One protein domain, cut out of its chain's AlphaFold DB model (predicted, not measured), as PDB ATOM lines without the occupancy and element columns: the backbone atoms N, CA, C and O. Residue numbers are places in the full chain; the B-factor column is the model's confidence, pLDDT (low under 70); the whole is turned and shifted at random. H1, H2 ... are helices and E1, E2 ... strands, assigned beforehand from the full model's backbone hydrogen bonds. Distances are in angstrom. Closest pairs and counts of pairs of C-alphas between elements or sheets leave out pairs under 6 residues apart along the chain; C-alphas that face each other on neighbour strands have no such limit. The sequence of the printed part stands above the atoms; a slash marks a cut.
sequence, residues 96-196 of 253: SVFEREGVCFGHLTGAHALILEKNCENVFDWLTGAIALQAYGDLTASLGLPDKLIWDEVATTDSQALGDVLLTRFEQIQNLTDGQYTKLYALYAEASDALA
ATOM      1  N   SER A  96       2.377 -43.924  38.743       94.88
ATOM      2  CA  SER A  96       3.812 -44.199  38.598       94.88
ATOM      3  C   SER A  96       4.230 -44.454  37.149       94.88
ATOM      4  O   SER A  96       5.411 -44.323  36.835       94.88
ATOM      5  N   VAL A  97       3.276 -44.856  36.304       97.31
ATOM      6  CA  VAL A  97       3.461 -45.244  34.903       97.31
ATOM      7  C   VAL A  97       2.218 -44.841  34.112       97.31
ATOM      8  O   VAL A  97       1.097 -45.056  34.571       97.31
ATOM      9  N   PHE A  98       2.414 -44.297  32.916       98.19
ATOM     10  CA  PHE A  98       1.369 -44.174  31.901       98.19
ATOM     11  C   PHE A  98       1.465 -45.358  30.935       98.19
ATOM     12  O   PHE A  98       2.560 -45.667  30.480       98.19
ATOM     13  N   GLU A  99       0.341 -45.988  30.591       97.81
ATOM     14  CA  GLU A  99       0.288 -47.103  29.640       97.81
ATOM     15  C   GLU A  99      -0.770 -46.842  28.564       97.81
ATOM     16  O   GLU A  99      -1.922 -46.507  28.864       97.81
ATOM     17  N   ARG A 100      -0.387 -47.023  27.297       96.81
ATOM     18  CA  ARG A 100      -1.297 -46.958  26.153       96.81
ATOM     19  C   ARG A 100      -0.784 -47.821  25.012       96.81
ATOM     20  O   ARG A 100       0.370 -47.718  24.617       96.81
ATOM     21  N   GLU A 101      -1.663 -48.659  24.466       92.56
ATOM     22  CA  GLU A 101      -1.366 -49.491  23.288       92.56
ATOM     23  C   GLU A 101      -0.100 -50.362  23.447       92.56
ATOM     24  O   GLU A 101       0.610 -50.607  22.482       92.56
ATOM     25  N   GLY A 102       0.200 -50.831  24.665       91.81
ATOM     26  CA  GLY A 102       1.394 -51.643  24.951       91.81
ATOM     27  C   GLY A 102       2.697 -50.852  25.120       91.81
ATOM     28  O   GLY A 102       3.730 -51.451  25.425       91.81
ATOM     29  N   VAL A 103       2.647 -49.522  24.984       97.56
ATOM     30  CA  VAL A 103       3.752 -48.609  25.287       97.56
ATOM     31  C   VAL A 103       3.534 -48.007  26.668       97.56
ATOM     32  O   VAL A 103       2.456 -47.500  26.984       97.56
ATOM     33  N   CYS A 104       4.577 -48.054  27.483       98.44
ATOM     34  CA  CYS A 104       4.604 -47.503  28.825       98.44
ATOM     35  C   CYS A 104       5.573 -46.324  28.902       98.44
ATOM     36  O   CYS A 104       6.595 -46.306  28.219       98.44
ATOM     37  N   PHE A 105       5.272 -45.365  29.774       98.56
ATOM     38  CA  PHE A 105       6.150 -44.249  30.111       98.56
ATOM     39  C   PHE A 105       6.272 -44.120  31.626       98.56
ATOM     40  O   PHE A 105       5.267 -44.016  32.332       98.56
ATOM     41  N   GLY A 106       7.510 -44.116  32.119       97.75
ATOM     42  CA  GLY A 106       7.831 -43.785  33.507       97.75
ATOM     43  C   GLY A 106       8.124 -42.296  33.708       97.75
ATOM     44  O   GLY A 106       8.225 -41.516  32.758       97.75
ATOM     45  N   HIS A 107       8.309 -41.894  34.965       97.62
ATOM     46  CA  HIS A 107       8.777 -40.546  35.305       97.62
ATOM     47  C   HIS A 107      10.231 -40.323  34.864       97.62
ATOM     48  O   HIS A 107      11.074 -41.212  34.988       97.62
ATOM     49  N   LEU A 108      10.553 -39.109  34.411       97.69
ATOM     50  CA  LEU A 108      11.941 -38.694  34.214       97.69
ATOM     51  C   LEU A 108      12.573 -38.409  35.581       97.69
ATOM     52  O   LEU A 108      12.051 -37.595  36.342       97.69
ATOM     53  N   THR A 109      13.681 -39.071  35.907       98.00
ATOM     54  CA  THR A 109      14.351 -38.954  37.212       98.00
ATOM     55  C   THR A 109      15.532 -37.988  37.161       98.00
ATOM     56  O   THR A 109      15.983 -37.581  36.087       98.00
ATOM     57  N   GLY A 110      16.082 -37.633  38.324       98.12
ATOM     58  CA  GLY A 110      17.320 -36.860  38.403       98.12
ATOM     59  C   GLY A 110      18.509 -37.549  37.734       98.12
ATOM     60  O   GLY A 110      19.287 -36.880  37.057       98.12
ATOM     61  N   ALA A 111      18.618 -38.877  37.848       98.19
ATOM     62  CA  ALA A 111      19.651 -39.638  37.145       98.19
ATOM     63  C   ALA A 111      19.518 -39.483  35.622       98.19
ATOM     64  O   ALA A 111      20.510 -39.232  34.940       98.19
ATOM     65  N   HIS A 112      18.290 -39.556  35.095       98.44
ATOM     66  CA  HIS A 112      18.030 -39.338  33.672       98.44
ATOM     67  C   HIS A 112      18.402 -37.913  33.243       98.44
ATOM     68  O   HIS A 112      19.116 -37.743  32.260       98.44
ATOM     69  N   ALA A 113      17.995 -36.895  34.008       98.25
ATOM     70  CA  ALA A 113      18.299 -35.495  33.707       98.25
ATOM     71  C   ALA A 113      19.812 -35.207  33.637       98.25
ATOM     72  O   ALA A 113      20.255 -34.494  32.740       98.25
ATOM     73  N   LEU A 114      20.616 -35.812  34.522       98.00
ATOM     74  CA  LEU A 114      22.081 -35.693  34.480       98.00
ATOM     75  C   LEU A 114      22.699 -36.307  33.221       98.00
ATOM     76  O   LEU A 114      23.728 -35.832  32.746       98.00
ATOM     77  N   ILE A 115      22.118 -37.390  32.705       98.00
ATOM     78  CA  ILE A 115      22.599 -38.032  31.479       98.00
ATOM     79  C   ILE A 115      22.178 -37.244  30.250       98.00
ATOM     80  O   ILE A 115      22.997 -37.076  29.351       98.00
ATOM     81  N   LEU A 116      20.960 -36.705  30.237       98.25
ATOM     82  CA  LEU A 116      20.521 -35.801  29.179       98.25
ATOM     83  C   LEU A 116      21.413 -34.557  29.116       98.25
ATOM     84  O   LEU A 116      21.941 -34.254  28.055       98.25
ATOM     85  N   GLU A 117      21.709 -33.919  30.251       97.88
ATOM     86  CA  GLU A 117      22.600 -32.750  30.298       97.88
ATOM     87  C   GLU A 117      23.988 -33.011  29.702       97.88
ATOM     88  O   GLU A 117      24.582 -32.131  29.087       97.88
ATOM     89  N   LYS A 118      24.516 -34.225  29.873       96.38
ATOM     90  CA  LYS A 118      25.834 -34.594  29.346       96.38
ATOM     91  C   LYS A 118      25.840 -34.880  27.844       96.38
ATOM     92  O   LYS A 118      26.917 -34.851  27.257       96.38
ATOM     93  N   ASN A 119      24.697 -35.231  27.255       96.69
ATOM     94  CA  ASN A 119      24.632 -35.798  25.902       96.69
ATOM     95  C   ASN A 119      23.739 -35.010  24.929       96.69
ATOM     96  O   ASN A 119      23.791 -35.275  23.732       96.69
ATOM     97  N   CYS A 120      22.910 -34.085  25.413       96.69
ATOM     98  CA  CYS A 120      21.946 -33.343  24.604       96.69
ATOM     99  C   CYS A 120      22.398 -31.895  24.401       96.69
ATOM    100  O   CYS A 120      22.713 -31.198  25.366       96.69
ATOM    101  N   GLU A 121      22.367 -31.418  23.156       93.94
ATOM    102  CA  GLU A 121      22.838 -30.070  22.798       93.94
ATOM    103  C   GLU A 121      21.705 -29.127  22.386       93.94
ATOM    104  O   GLU A 121      21.874 -27.909  22.367       93.94
ATOM    105  N   ASN A 122      20.552 -29.672  21.996       96.31
ATOM    106  CA  ASN A 122      19.432 -28.890  21.486       96.31
ATOM    107  C   ASN A 122      18.077 -29.484  21.907       96.31
ATOM    108  O   ASN A 122      17.992 -30.603  22.412       96.31
ATOM    109  N   VAL A 123      16.991 -28.741  21.672       96.19
ATOM    110  CA  VAL A 123      15.636 -29.139  22.093       96.19
ATOM    111  C   VAL A 123      15.187 -30.495  21.534       96.19
ATOM    112  O   VAL A 123      14.454 -31.220  22.209       96.19
ATOM    113  N   PHE A 124      15.620 -30.858  20.322       96.38
ATOM    114  CA  PHE A 124      15.306 -32.160  19.739       96.38
ATOM    115  C   PHE A 124      16.027 -33.280  20.490       96.38
ATOM    116  O   PHE A 124      15.396 -34.297  20.787       96.38
ATOM    117  N   ASP A 125      17.294 -33.076  20.859       97.88
ATOM    118  CA  ASP A 125      18.062 -34.061  21.620       97.88
ATOM    119  C   ASP A 125      17.450 -34.291  23.001       97.88
ATOM    120  O   ASP A 125      17.247 -35.433  23.403       97.88
ATOM    121  N   TRP A 126      17.102 -33.211  23.706       98.12
ATOM    122  CA  TRP A 126      16.490 -33.284  25.033       98.12
ATOM    123  C   TRP A 126      15.152 -34.013  25.013       98.12
ATOM    124  O   TRP A 126      14.908 -34.902  25.830       98.12
ATOM    125  N   LEU A 127      14.292 -33.666  24.055       97.38
ATOM    126  CA  LEU A 127      12.987 -34.293  23.906       97.38
ATOM    127  C   LEU A 127      13.112 -35.777  23.537       97.38
ATOM    128  O   LEU A 127      12.492 -36.633  24.169       97.38
ATOM    129  N   THR A 128      13.925 -36.087  22.530       98.25
ATOM    130  CA  THR A 128      14.128 -37.462  22.060       98.25
ATOM    131  C   THR A 128      14.822 -38.309  23.121       98.25
ATOM    132  O   THR A 128      14.454 -39.464  23.333       98.25
ATOM    133  N   GLY A 129      15.783 -37.734  23.839       98.31
ATOM    134  CA  GLY A 129      16.469 -38.395  24.937       98.31
ATOM    135  C   GLY A 129      15.548 -38.675  26.124       98.31
ATOM    136  O   GLY A 129      15.610 -39.759  26.702       98.31
ATOM    137  N   ALA A 130      14.644 -37.751  26.460       98.31
ATOM    138  CA  ALA A 130      13.625 -37.992  27.479       98.31
ATOM    139  C   ALA A 130      12.707 -39.159  27.083       98.31
ATOM    140  O   ALA A 130      12.507 -40.078  27.878       98.31
ATOM    141  N   ILE A 131      12.241 -39.192  25.828       98.50
ATOM    142  CA  ILE A 131      11.470 -40.324  25.287       98.50
ATOM    143  C   ILE A 131      12.270 -41.628  25.402       98.50
ATOM    144  O   ILE A 131      11.744 -42.615  25.912       98.50
ATOM    145  N   ALA A 132      13.537 -41.633  24.983       98.44
ATOM    146  CA  ALA A 132      14.410 -42.807  25.031       98.44
ATOM    147  C   ALA A 132      14.558 -43.384  26.450       98.44
ATOM    148  O   ALA A 132      14.536 -44.605  26.628       98.44
ATOM    149  N   LEU A 133      14.688 -42.520  27.459       98.38
ATOM    150  CA  LEU A 133      14.874 -42.927  28.855       98.38
ATOM    151  C   LEU A 133      13.563 -43.276  29.575       98.38
ATOM    152  O   LEU A 133      13.594 -44.028  30.546       98.38
ATOM    153  N   GLN A 134      12.421 -42.746  29.131       98.12
ATOM    154  CA  GLN A 134      11.132 -42.953  29.801       98.12
ATOM    155  C   GLN A 134      10.278 -44.054  29.177       98.12
ATOM    156  O   GLN A 134       9.518 -44.696  29.903       98.12
ATOM    157  N   ALA A 135      10.356 -44.240  27.859       98.31
ATOM    158  CA  ALA A 135       9.513 -45.182  27.137       98.31
ATOM    159  C   ALA A 135      10.011 -46.625  27.286       98.31
ATOM    160  O   ALA A 135      11.213 -46.897  27.243       98.31
ATOM    161  N   TYR A 136       9.082 -47.565  27.406       98.56
ATOM    162  CA  TYR A 136       9.350 -49.002  27.380       98.56
ATOM    163  C   TYR A 136       8.095 -49.780  26.946       98.56
ATOM    164  O   TYR A 136       7.033 -49.194  26.748       98.56
ATOM    165  N   GLY A 137       8.208 -51.095  26.766       98.06
ATOM    166  CA  GLY A 137       7.139 -51.957  26.256       98.06
ATOM    167  C   GLY A 137       7.318 -52.328  24.782       98.06
ATOM    168  O   GLY A 137       8.430 -52.284  24.252       98.06
ATOM    169  N   ASP A 138       6.227 -52.729  24.127       97.88
ATOM    170  CA  ASP A 138       6.212 -53.094  22.703       97.88
ATOM    171  C   ASP A 138       5.711 -51.907  21.872       97.88
ATOM    172  O   ASP A 138       4.529 -51.565  21.893       97.88
ATOM    173  N   LEU A 139       6.624 -51.266  21.138       97.69
ATOM    174  CA  LEU A 139       6.333 -50.077  20.336       97.69
ATOM    175  C   LEU A 139       5.899 -50.436  18.906       97.69
ATOM    176  O   LEU A 139       5.503 -49.555  18.138       97.69
ATOM    177  N   THR A 140       5.973 -51.708  18.507       97.06
ATOM    178  CA  THR A 140       5.813 -52.110  17.105       97.06
ATOM    179  C   THR A 140       4.442 -51.764  16.555       97.06
ATOM    180  O   THR A 140       4.348 -51.152  15.488       97.06
ATOM    181  N   ALA A 141       3.378 -52.130  17.272       95.56
ATOM    182  CA  ALA A 141       2.013 -51.907  16.809       95.56
ATOM    183  C   ALA A 141       1.660 -50.413  16.789       95.56
ATOM    184  O   ALA A 141       1.171 -49.912  15.774       95.56
ATOM    185  N   SER A 142       1.977 -49.695  17.868       95.12
ATOM    186  CA  SER A 142       1.642 -48.276  18.046       95.12
ATOM    187  C   SER A 142       2.347 -47.392  17.019       95.12
ATOM    188  O   SER A 142       1.769 -46.434  16.502       95.12
ATOM    189  N   LEU A 143       3.577 -47.747  16.633       96.38
ATOM    190  CA  LEU A 143       4.317 -47.025  15.597       96.38
ATOM    191  C   LEU A 143       4.019 -47.543  14.178       96.38
ATOM    192  O   LEU A 143       4.202 -46.808  13.204       96.38
ATOM    193  N   GLY A 144       3.472 -48.752  14.034       94.88
ATOM    194  CA  GLY A 144       3.245 -49.399  12.739       94.88
ATOM    195  C   GLY A 144       4.554 -49.845  12.087       94.88
ATOM    196  O   GLY A 144       4.756 -49.626  10.891       94.88
ATOM    197  N   LEU A 145       5.467 -50.397  12.887       95.19
ATOM    198  CA  LEU A 145       6.757 -50.899  12.421       95.19
ATOM    199  C   LEU A 145       6.605 -52.295  11.796       95.19
ATOM    200  O   LEU A 145       5.802 -53.096  12.274       95.19
ATOM    201  N   PRO A 146       7.368 -52.608  10.732       92.12
ATOM    202  CA  PRO A 146       7.380 -53.950  10.149       92.12
ATOM    203  C   PRO A 146       8.102 -54.963  11.049       92.12
ATOM    204  O   PRO A 146       7.724 -56.133  11.081       92.12
ATOM    205  N   ASP A 147       9.109 -54.498  11.792       94.19
ATOM    206  CA  ASP A 147       9.943 -55.301  12.678       94.19
ATOM    207  C   ASP A 147       9.642 -55.016  14.154       94.19
ATOM    208  O   ASP A 147       9.095 -53.971  14.529       94.19
ATOM    209  N   LYS A 148      10.011 -55.973  15.013       95.12
ATOM    210  CA  LYS A 148       9.824 -55.854  16.460       95.12
ATOM    211  C   LYS A 148      10.743 -54.790  17.060       95.12
ATOM    212  O   LYS A 148      11.957 -54.871  16.897       95.12
ATOM    213  N   LEU A 149      10.161 -53.866  17.818       96.75
ATOM    214  CA  LEU A 149      10.848 -52.861  18.616       96.75
ATOM    215  C   LEU A 149      10.292 -52.934  20.036       96.75
ATOM    216  O   LEU A 149       9.217 -52.412  20.325       96.75
ATOM    217  N   ILE A 150      11.031 -53.623  20.900       97.44
ATOM    218  CA  ILE A 150      10.681 -53.806  22.304       97.44
ATOM    219  C   ILE A 150      11.776 -53.158  23.137       97.44
ATOM    220  O   ILE A 150      12.962 -53.415  22.918       97.44
ATOM    221  N   TRP A 151      11.365 -52.324  24.081       98.06
ATOM    222  CA  TRP A 151      12.250 -51.643  25.014       98.06
ATOM    223  C   TRP A 151      11.964 -52.114  26.430       98.06
ATOM    224  O   TRP A 151      10.824 -52.072  26.878       98.06
ATOM    225  N   ASP A 152      13.001 -52.538  27.146       97.38
ATOM    226  CA  ASP A 152      12.883 -52.885  28.563       97.38
ATOM    227  C   ASP A 152      12.715 -51.633  29.438       97.38
ATOM    228  O   ASP A 152      13.077 -50.523  29.049       97.38
ATOM    229  N   GLU A 153      12.181 -51.776  30.646       96.62
ATOM    230  CA  GLU A 153      12.137 -50.654  31.586       96.62
ATOM    231  C   GLU A 153      13.556 -50.245  32.021       96.62
ATOM    232  O   GLU A 153      14.408 -51.084  32.333       96.62
ATOM    233  N   VAL A 154      13.817 -48.936  32.074       94.19
ATOM    234  CA  VAL A 154      15.099 -48.383  32.528       94.19
ATOM    235  C   VAL A 154      15.068 -48.218  34.049       94.19
ATOM    236  O   VAL A 154      14.703 -47.171  34.569       94.19
ATOM    237  N   ALA A 155      15.440 -49.272  34.779       87.94
ATOM    238  CA  ALA A 155      15.400 -49.288  36.248       87.94
ATOM    239  C   ALA A 155      16.726 -48.885  36.935       87.94
ATOM    240  O   ALA A 155      16.812 -48.858  38.163       87.94
ATOM    241  N   THR A 156      17.784 -48.623  36.164       89.25
ATOM    242  CA  THR A 156      19.125 -48.322  36.688       89.25
ATOM    243  C   THR A 156      19.332 -46.826  36.925       89.25
ATOM    244  O   THR A 156      18.813 -45.995  36.190       89.25
ATOM    245  N   THR A 157      20.146 -46.477  37.922       89.44
ATOM    246  CA  THR A 157      20.661 -45.112  38.129       89.44
ATOM    247  C   THR A 157      22.142 -44.985  37.765       89.44
ATOM    248  O   THR A 157      22.742 -43.935  37.990       89.44
ATOM    249  N   ASP A 158      22.760 -46.055  37.251       93.88
ATOM    250  CA  ASP A 158      24.166 -46.052  36.853       93.88
ATOM    251  C   ASP A 158      24.390 -45.173  35.615       93.88
ATOM    252  O   ASP A 158      23.719 -45.319  34.593       93.88
ATOM    253  N   SER A 159      25.365 -44.267  35.706       93.25
ATOM    254  CA  SER A 159      25.602 -43.258  34.674       93.25
ATOM    255  C   SER A 159      26.033 -43.860  33.337       93.25
ATOM    256  O   SER A 159      25.712 -43.275  32.304       93.25
ATOM    257  N   GLN A 160      26.780 -44.967  33.340       94.94
ATOM    258  CA  GLN A 160      27.246 -45.587  32.100       94.94
ATOM    259  C   GLN A 160      26.100 -46.347  31.438       94.94
ATOM    260  O   GLN A 160      25.812 -46.116  30.268       94.94
ATOM    261  N   ALA A 161      25.389 -47.175  32.208       95.81
ATOM    262  CA  ALA A 161      24.258 -47.944  31.702       95.81
ATOM    263  C   ALA A 161      23.148 -47.040  31.141       95.81
ATOM    264  O   ALA A 161      22.585 -47.333  30.089       95.81
ATOM    265  N   LEU A 162      22.857 -45.916  31.807       97.44
ATOM    266  CA  LEU A 162      21.914 -44.924  31.291       97.44
ATOM    267  C   LEU A 162      22.396 -44.279  29.985       97.44
ATOM    268  O   LEU A 162      21.586 -44.069  29.085       97.44
ATOM    269  N   GLY A 163      23.694 -43.981  29.869       97.50
ATOM    270  CA  GLY A 163      24.287 -43.457  28.636       97.50
ATOM    271  C   GLY A 163      24.162 -44.437  27.467       97.50
ATOM    272  O   GLY A 163      23.745 -44.044  26.380       97.50
ATOM    273  N   ASP A 164      24.435 -45.721  27.710       97.19
ATOM    274  CA  ASP A 164      24.336 -46.774  26.692       97.19
ATOM    275  C   ASP A 164      22.882 -46.964  26.215       97.19
ATOM    276  O   ASP A 164      22.622 -47.093  25.014       97.19
ATOM    277  N   VAL A 165      21.922 -46.935  27.151       97.75
ATOM    278  CA  VAL A 165      20.483 -46.990  26.845       97.75
ATOM    279  C   VAL A 165      20.049 -45.773  26.033       97.75
ATOM    280  O   VAL A 165      19.366 -45.943  25.020       97.75
ATOM    281  N   LEU A 166      20.446 -44.568  26.462       98.12
ATOM    282  CA  LEU A 166      20.134 -43.326  25.761       98.12
ATOM    283  C   LEU A 166      20.630 -43.401  24.319       98.12
ATOM    284  O   LEU A 166      19.817 -43.262  23.413       98.12
ATOM    285  N   LEU A 167      21.919 -43.677  24.103       97.44
ATOM    286  CA  LEU A 167      22.513 -43.699  22.766       97.44
ATOM    287  C   LEU A 167      21.818 -44.721  21.856       97.44
ATOM    288  O   LEU A 167      21.375 -44.377  20.761       97.44
ATOM    289  N   THR A 168      21.637 -45.951  22.345       98.06
ATOM    290  CA  THR A 168      21.012 -47.037  21.573       98.06
ATOM    291  C   THR A 168      19.593 -46.677  21.131       98.06
ATOM    292  O   THR A 168      19.216 -46.875  19.975       98.06
ATOM    293  N   ARG A 169      18.775 -46.150  22.046       98.44
ATOM    294  CA  ARG A 169      17.376 -45.814  21.744       98.44
ATOM    295  C   ARG A 169      17.251 -44.528  20.950       98.44
ATOM    296  O   ARG A 169      16.368 -44.432  20.103       98.44
ATOM    297  N   PHE A 170      18.134 -43.565  21.177       97.81
ATOM    298  CA  PHE A 170      18.188 -42.337  20.399       97.81
ATOM    299  C   PHE A 170      18.444 -42.639  18.920       97.81
ATOM    300  O   PHE A 170      17.686 -42.182  18.068       97.81
ATOM    301  N   GLU A 171      19.422 -43.498  18.614       97.62
ATOM    302  CA  GLU A 171      19.681 -43.965  17.245       97.62
ATOM    303  C   GLU A 171      18.461 -44.678  16.637       97.62
ATOM    304  O   GLU A 171      18.126 -44.476  15.468       97.62
ATOM    305  N   GLN A 172      17.745 -45.490  17.419       98.06
ATOM    306  CA  GLN A 172      16.510 -46.134  16.957       98.06
ATOM    307  C   GLN A 172      15.411 -45.111  16.641       98.06
ATOM    308  O   GLN A 172      14.739 -45.247  15.618       98.06
ATOM    309  N   ILE A 173      15.252 -44.073  17.470       98.06
ATOM    310  CA  ILE A 173      14.278 -43.000  17.240       98.06
ATOM    311  C   ILE A 173      14.650 -42.176  15.999       98.06
ATOM    312  O   ILE A 173      13.771 -41.860  15.201       98.06
ATOM    313  N   GLN A 174      15.935 -41.882  15.786       96.06
ATOM    314  CA  GLN A 174      16.408 -41.156  14.598       96.06
ATOM    315  C   GLN A 174      16.151 -41.900  13.281       96.06
ATOM    316  O   GLN A 174      16.048 -41.272  12.231       96.06
ATOM    317  N   ASN A 175      16.036 -43.229  13.330       96.50
ATOM    318  CA  ASN A 175      15.711 -44.051  12.165       96.50
ATOM    319  C   ASN A 175      14.196 -44.185  11.914       96.50
ATOM    320  O   ASN A 175      13.792 -44.816  10.933       96.50
ATOM    321  N   LEU A 176      13.347 -43.603  12.770       97.62
ATOM    322  CA  LEU A 176      11.909 -43.526  12.526       97.62
ATOM    323  C   LEU A 176      11.601 -42.513  11.419       97.62
ATOM    324  O   LEU A 176      12.199 -41.447  11.319       97.62
ATOM    325  N   THR A 177      10.590 -42.820  10.614       97.81
ATOM    326  CA  THR A 177       9.987 -41.839   9.700       97.81
ATOM    327  C   THR A 177       9.246 -40.744  10.474       97.81
ATOM    328  O   THR A 177       8.763 -40.985  11.582       97.81
ATOM    329  N   ASP A 178       9.028 -39.579   9.855       97.12
ATOM    330  CA  ASP A 178       8.274 -38.462  10.453       97.12
ATOM    331  C   ASP A 178       6.914 -38.892  11.026       97.12
ATOM    332  O   ASP A 178       6.511 -38.464  12.108       97.12
ATOM    333  N   GLY A 179       6.199 -39.774  10.318       98.00
ATOM    334  CA  GLY A 179       4.899 -40.280  10.761       98.00
ATOM    335  C   GLY A 179       4.994 -41.200  11.981       98.00
ATOM    336  O   GLY A 179       4.112 -41.169  12.836       98.00
ATOM    337  N   GLN A 180       6.060 -41.995  12.090       98.25
ATOM    338  CA  GLN A 180       6.319 -42.841  13.260       98.25
ATOM    339  C   GLN A 180       6.763 -41.999  14.457       98.25
ATOM    340  O   GLN A 180       6.217 -42.163  15.547       98.25
ATOM    341  N   TYR A 181       7.678 -41.051  14.246       98.00
ATOM    342  CA  TYR A 181       8.108 -40.126  15.291       98.00
ATOM    343  C   TYR A 181       6.934 -39.293  15.822       98.00
ATOM    344  O   TYR A 181       6.764 -39.165  17.029       98.00
ATOM    345  N   THR A 182       6.060 -38.802  14.937       98.06
ATOM    346  CA  THR A 182       4.853 -38.051  15.328       98.06
ATOM    347  C   THR A 182       3.945 -38.863  16.257       98.06
ATOM    348  O   THR A 182       3.432 -38.323  17.237       98.06
ATOM    349  N   LYS A 183       3.757 -40.163  15.986       98.06
ATOM    350  CA  LYS A 183       2.974 -41.057  16.856       98.06
ATOM    351  C   LYS A 183       3.653 -41.280  18.205       98.06
ATOM    352  O   LYS A 183       2.990 -41.200  19.234       98.06
ATOM    353  N   LEU A 184       4.966 -41.520  18.202       98.19
ATOM    354  CA  LEU A 184       5.744 -41.688  19.430       98.19
ATOM    355  C   LEU A 184       5.678 -40.429  20.305       98.19
ATOM    356  O   LEU A 184       5.424 -40.515  21.503       98.19
ATOM    357  N   TYR A 185       5.839 -39.258  19.690       97.94
ATOM    358  CA  TYR A 185       5.728 -37.975  20.372       97.94
ATOM    359  C   TYR A 185       4.316 -37.723  20.913       97.94
ATOM    360  O   TYR A 185       4.178 -37.198  22.013       97.94
ATOM    361  N   ALA A 186       3.262 -38.110  20.187       97.94
ATOM    362  CA  ALA A 186       1.891 -37.984  20.680       97.94
ATOM    363  C   ALA A 186       1.662 -38.820  21.953       97.94
ATOM    364  O   ALA A 186       1.124 -38.296  22.926       97.94
ATOM    365  N   LEU A 187       2.143 -40.070  21.982       98.25
ATOM    366  CA  LEU A 187       2.104 -40.909  23.188       98.25
ATOM    367  C   LEU A 187       2.902 -40.285  24.339       98.25
ATOM    368  O   LEU A 187       2.432 -40.256  25.473       98.25
ATOM    369  N   TYR A 188       4.086 -39.745  24.042       98.12
ATOM    370  CA  TYR A 188       4.901 -39.044  25.028       98.12
ATOM    371  C   TYR A 188       4.202 -37.798  25.592       98.12
ATOM    372  O   TYR A 188       4.248 -37.570  26.796       98.12
ATOM    373  N   ALA A 189       3.540 -36.999  24.754       97.69
ATOM    374  CA  ALA A 189       2.826 -35.805  25.199       97.69
ATOM    375  C   ALA A 189       1.671 -36.165  26.149       97.69
ATOM    376  O   ALA A 189       1.538 -35.560  27.210       97.69
ATOM    377  N   GLU A 190       0.896 -37.200  25.818       97.88
ATOM    378  CA  GLU A 190      -0.160 -37.715  26.697       97.88
ATOM    379  C   GLU A 190       0.397 -38.260  28.016       97.88
ATOM    380  O   GLU A 190      -0.169 -38.004  29.081       97.88
ATOM    381  N   ALA A 191       1.520 -38.980  27.959       98.00
ATOM    382  CA  ALA A 191       2.211 -39.462  29.147       98.00
ATOM    383  C   ALA A 191       2.719 -38.306  30.016       98.00
ATOM    384  O   ALA A 191       2.543 -38.330  31.232       98.00
ATOM    385  N   SER A 192       3.317 -37.282  29.405       96.38
ATOM    386  CA  SER A 192       3.817 -36.092  30.095       96.38
ATOM    387  C   SER A 192       2.696 -35.361  30.832       96.38
ATOM    388  O   SER A 192       2.911 -34.920  31.960       96.38
ATOM    389  N   ASP A 193       1.513 -35.251  30.225       95.56
ATOM    390  CA  ASP A 193       0.341 -34.650  30.864       95.56
ATOM    391  C   ASP A 193      -0.194 -35.532  32.005       95.56
ATOM    392  O   ASP A 193      -0.490 -35.029  33.088       95.56
ATOM    393  N   ALA A 194      -0.276 -36.852  31.802       96.75
ATOM    394  CA  ALA A 194      -0.781 -37.791  32.807       96.75
ATOM    395  C   ALA A 194       0.148 -37.950  34.025       96.75
ATOM    396  O   ALA A 194      -0.322 -38.196  35.134       96.75
ATOM    397  N   LEU A 195       1.461 -37.825  33.824       97.19
ATOM    398  CA  LEU A 195       2.486 -37.936  34.867       97.19
ATOM    399  C   LEU A 195       2.820 -36.579  35.513       97.19
ATOM    400  O   LEU A 195       3.665 -36.518  36.412       97.19
ATOM    401  N   ALA A 196       2.206 -35.481  35.061       95.88
ATOM    402  CA  ALA A 196       2.475 -34.145  35.575       95.88
ATOM    403  C   ALA A 196       2.097 -34.025  37.060       95.88
ATOM    404  O   ALA A 196       1.001 -34.386  37.481       95.88
TER     405      ALA A 196
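This is residues 96 to 196 of the 253 residues of an uncharacterized protein of Moraxella atlantae (UniProt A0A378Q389). A small three-stranded sheet has the long helix H5 slantwise over one face, and next to them H1, H2 and H4 form a cluster of crossed helices, with H2 nearest the middle of the whole. Short H3 packs on H5. The 101 printed residues hold five named helices and three named strands, along the chain E1 E2 H1 H2 E3 H3 H4 H5; the sheet's order is E1 E2 E3, antiparallel. The class is mostly helix; the whole is compact, with a radius of gyration of the C-alphas of 12.5 A and spans of 32 by 28 by 23 A.

E1, residues 97 to 100, begins at C-alpha 97 (3.461, -45.244, 34.903). E2 is residues 103 to 106, H1 110 to 119, H2 123 to 134 with 16.4 A, E3 135 to 138, H3 140 to 143, and H4 159 to 174 with 22.2 A. H5, residues 178 to 194, 24.1 A, ends at C-alpha 194 (-0.781, -37.791, 32.807).

Hairpin E1 and E2 has N 98 and O 105 at 2.9 A; E2 and E3 have N 104 and O 136 at 2.8 A. H5 is over E1 and E2, at a height over the sheet of 9.4 A. H2 touches H4 at a steep tilt of 66 degrees, closest C-alphas Ala 132 and Arg 169, 5.4 A. H1 touches H2, closest C-alphas Leu 116 and Trp 126, 6.3 A. H3 touches H5, closest C-alphas Leu 143 and Gln 180, 5.2 A. Every O i to N i+4 pair is within hydrogen-bond range in H1, H2, H4 and H5; H3 is too short for one.

The C-alphas farthest apart, of Gly 110 and Pro 146, are 34.5 A apart. The printed part has no cut. The link H3 to H4 is long, 15 residues. No printed residue is under 70 in pLDDT.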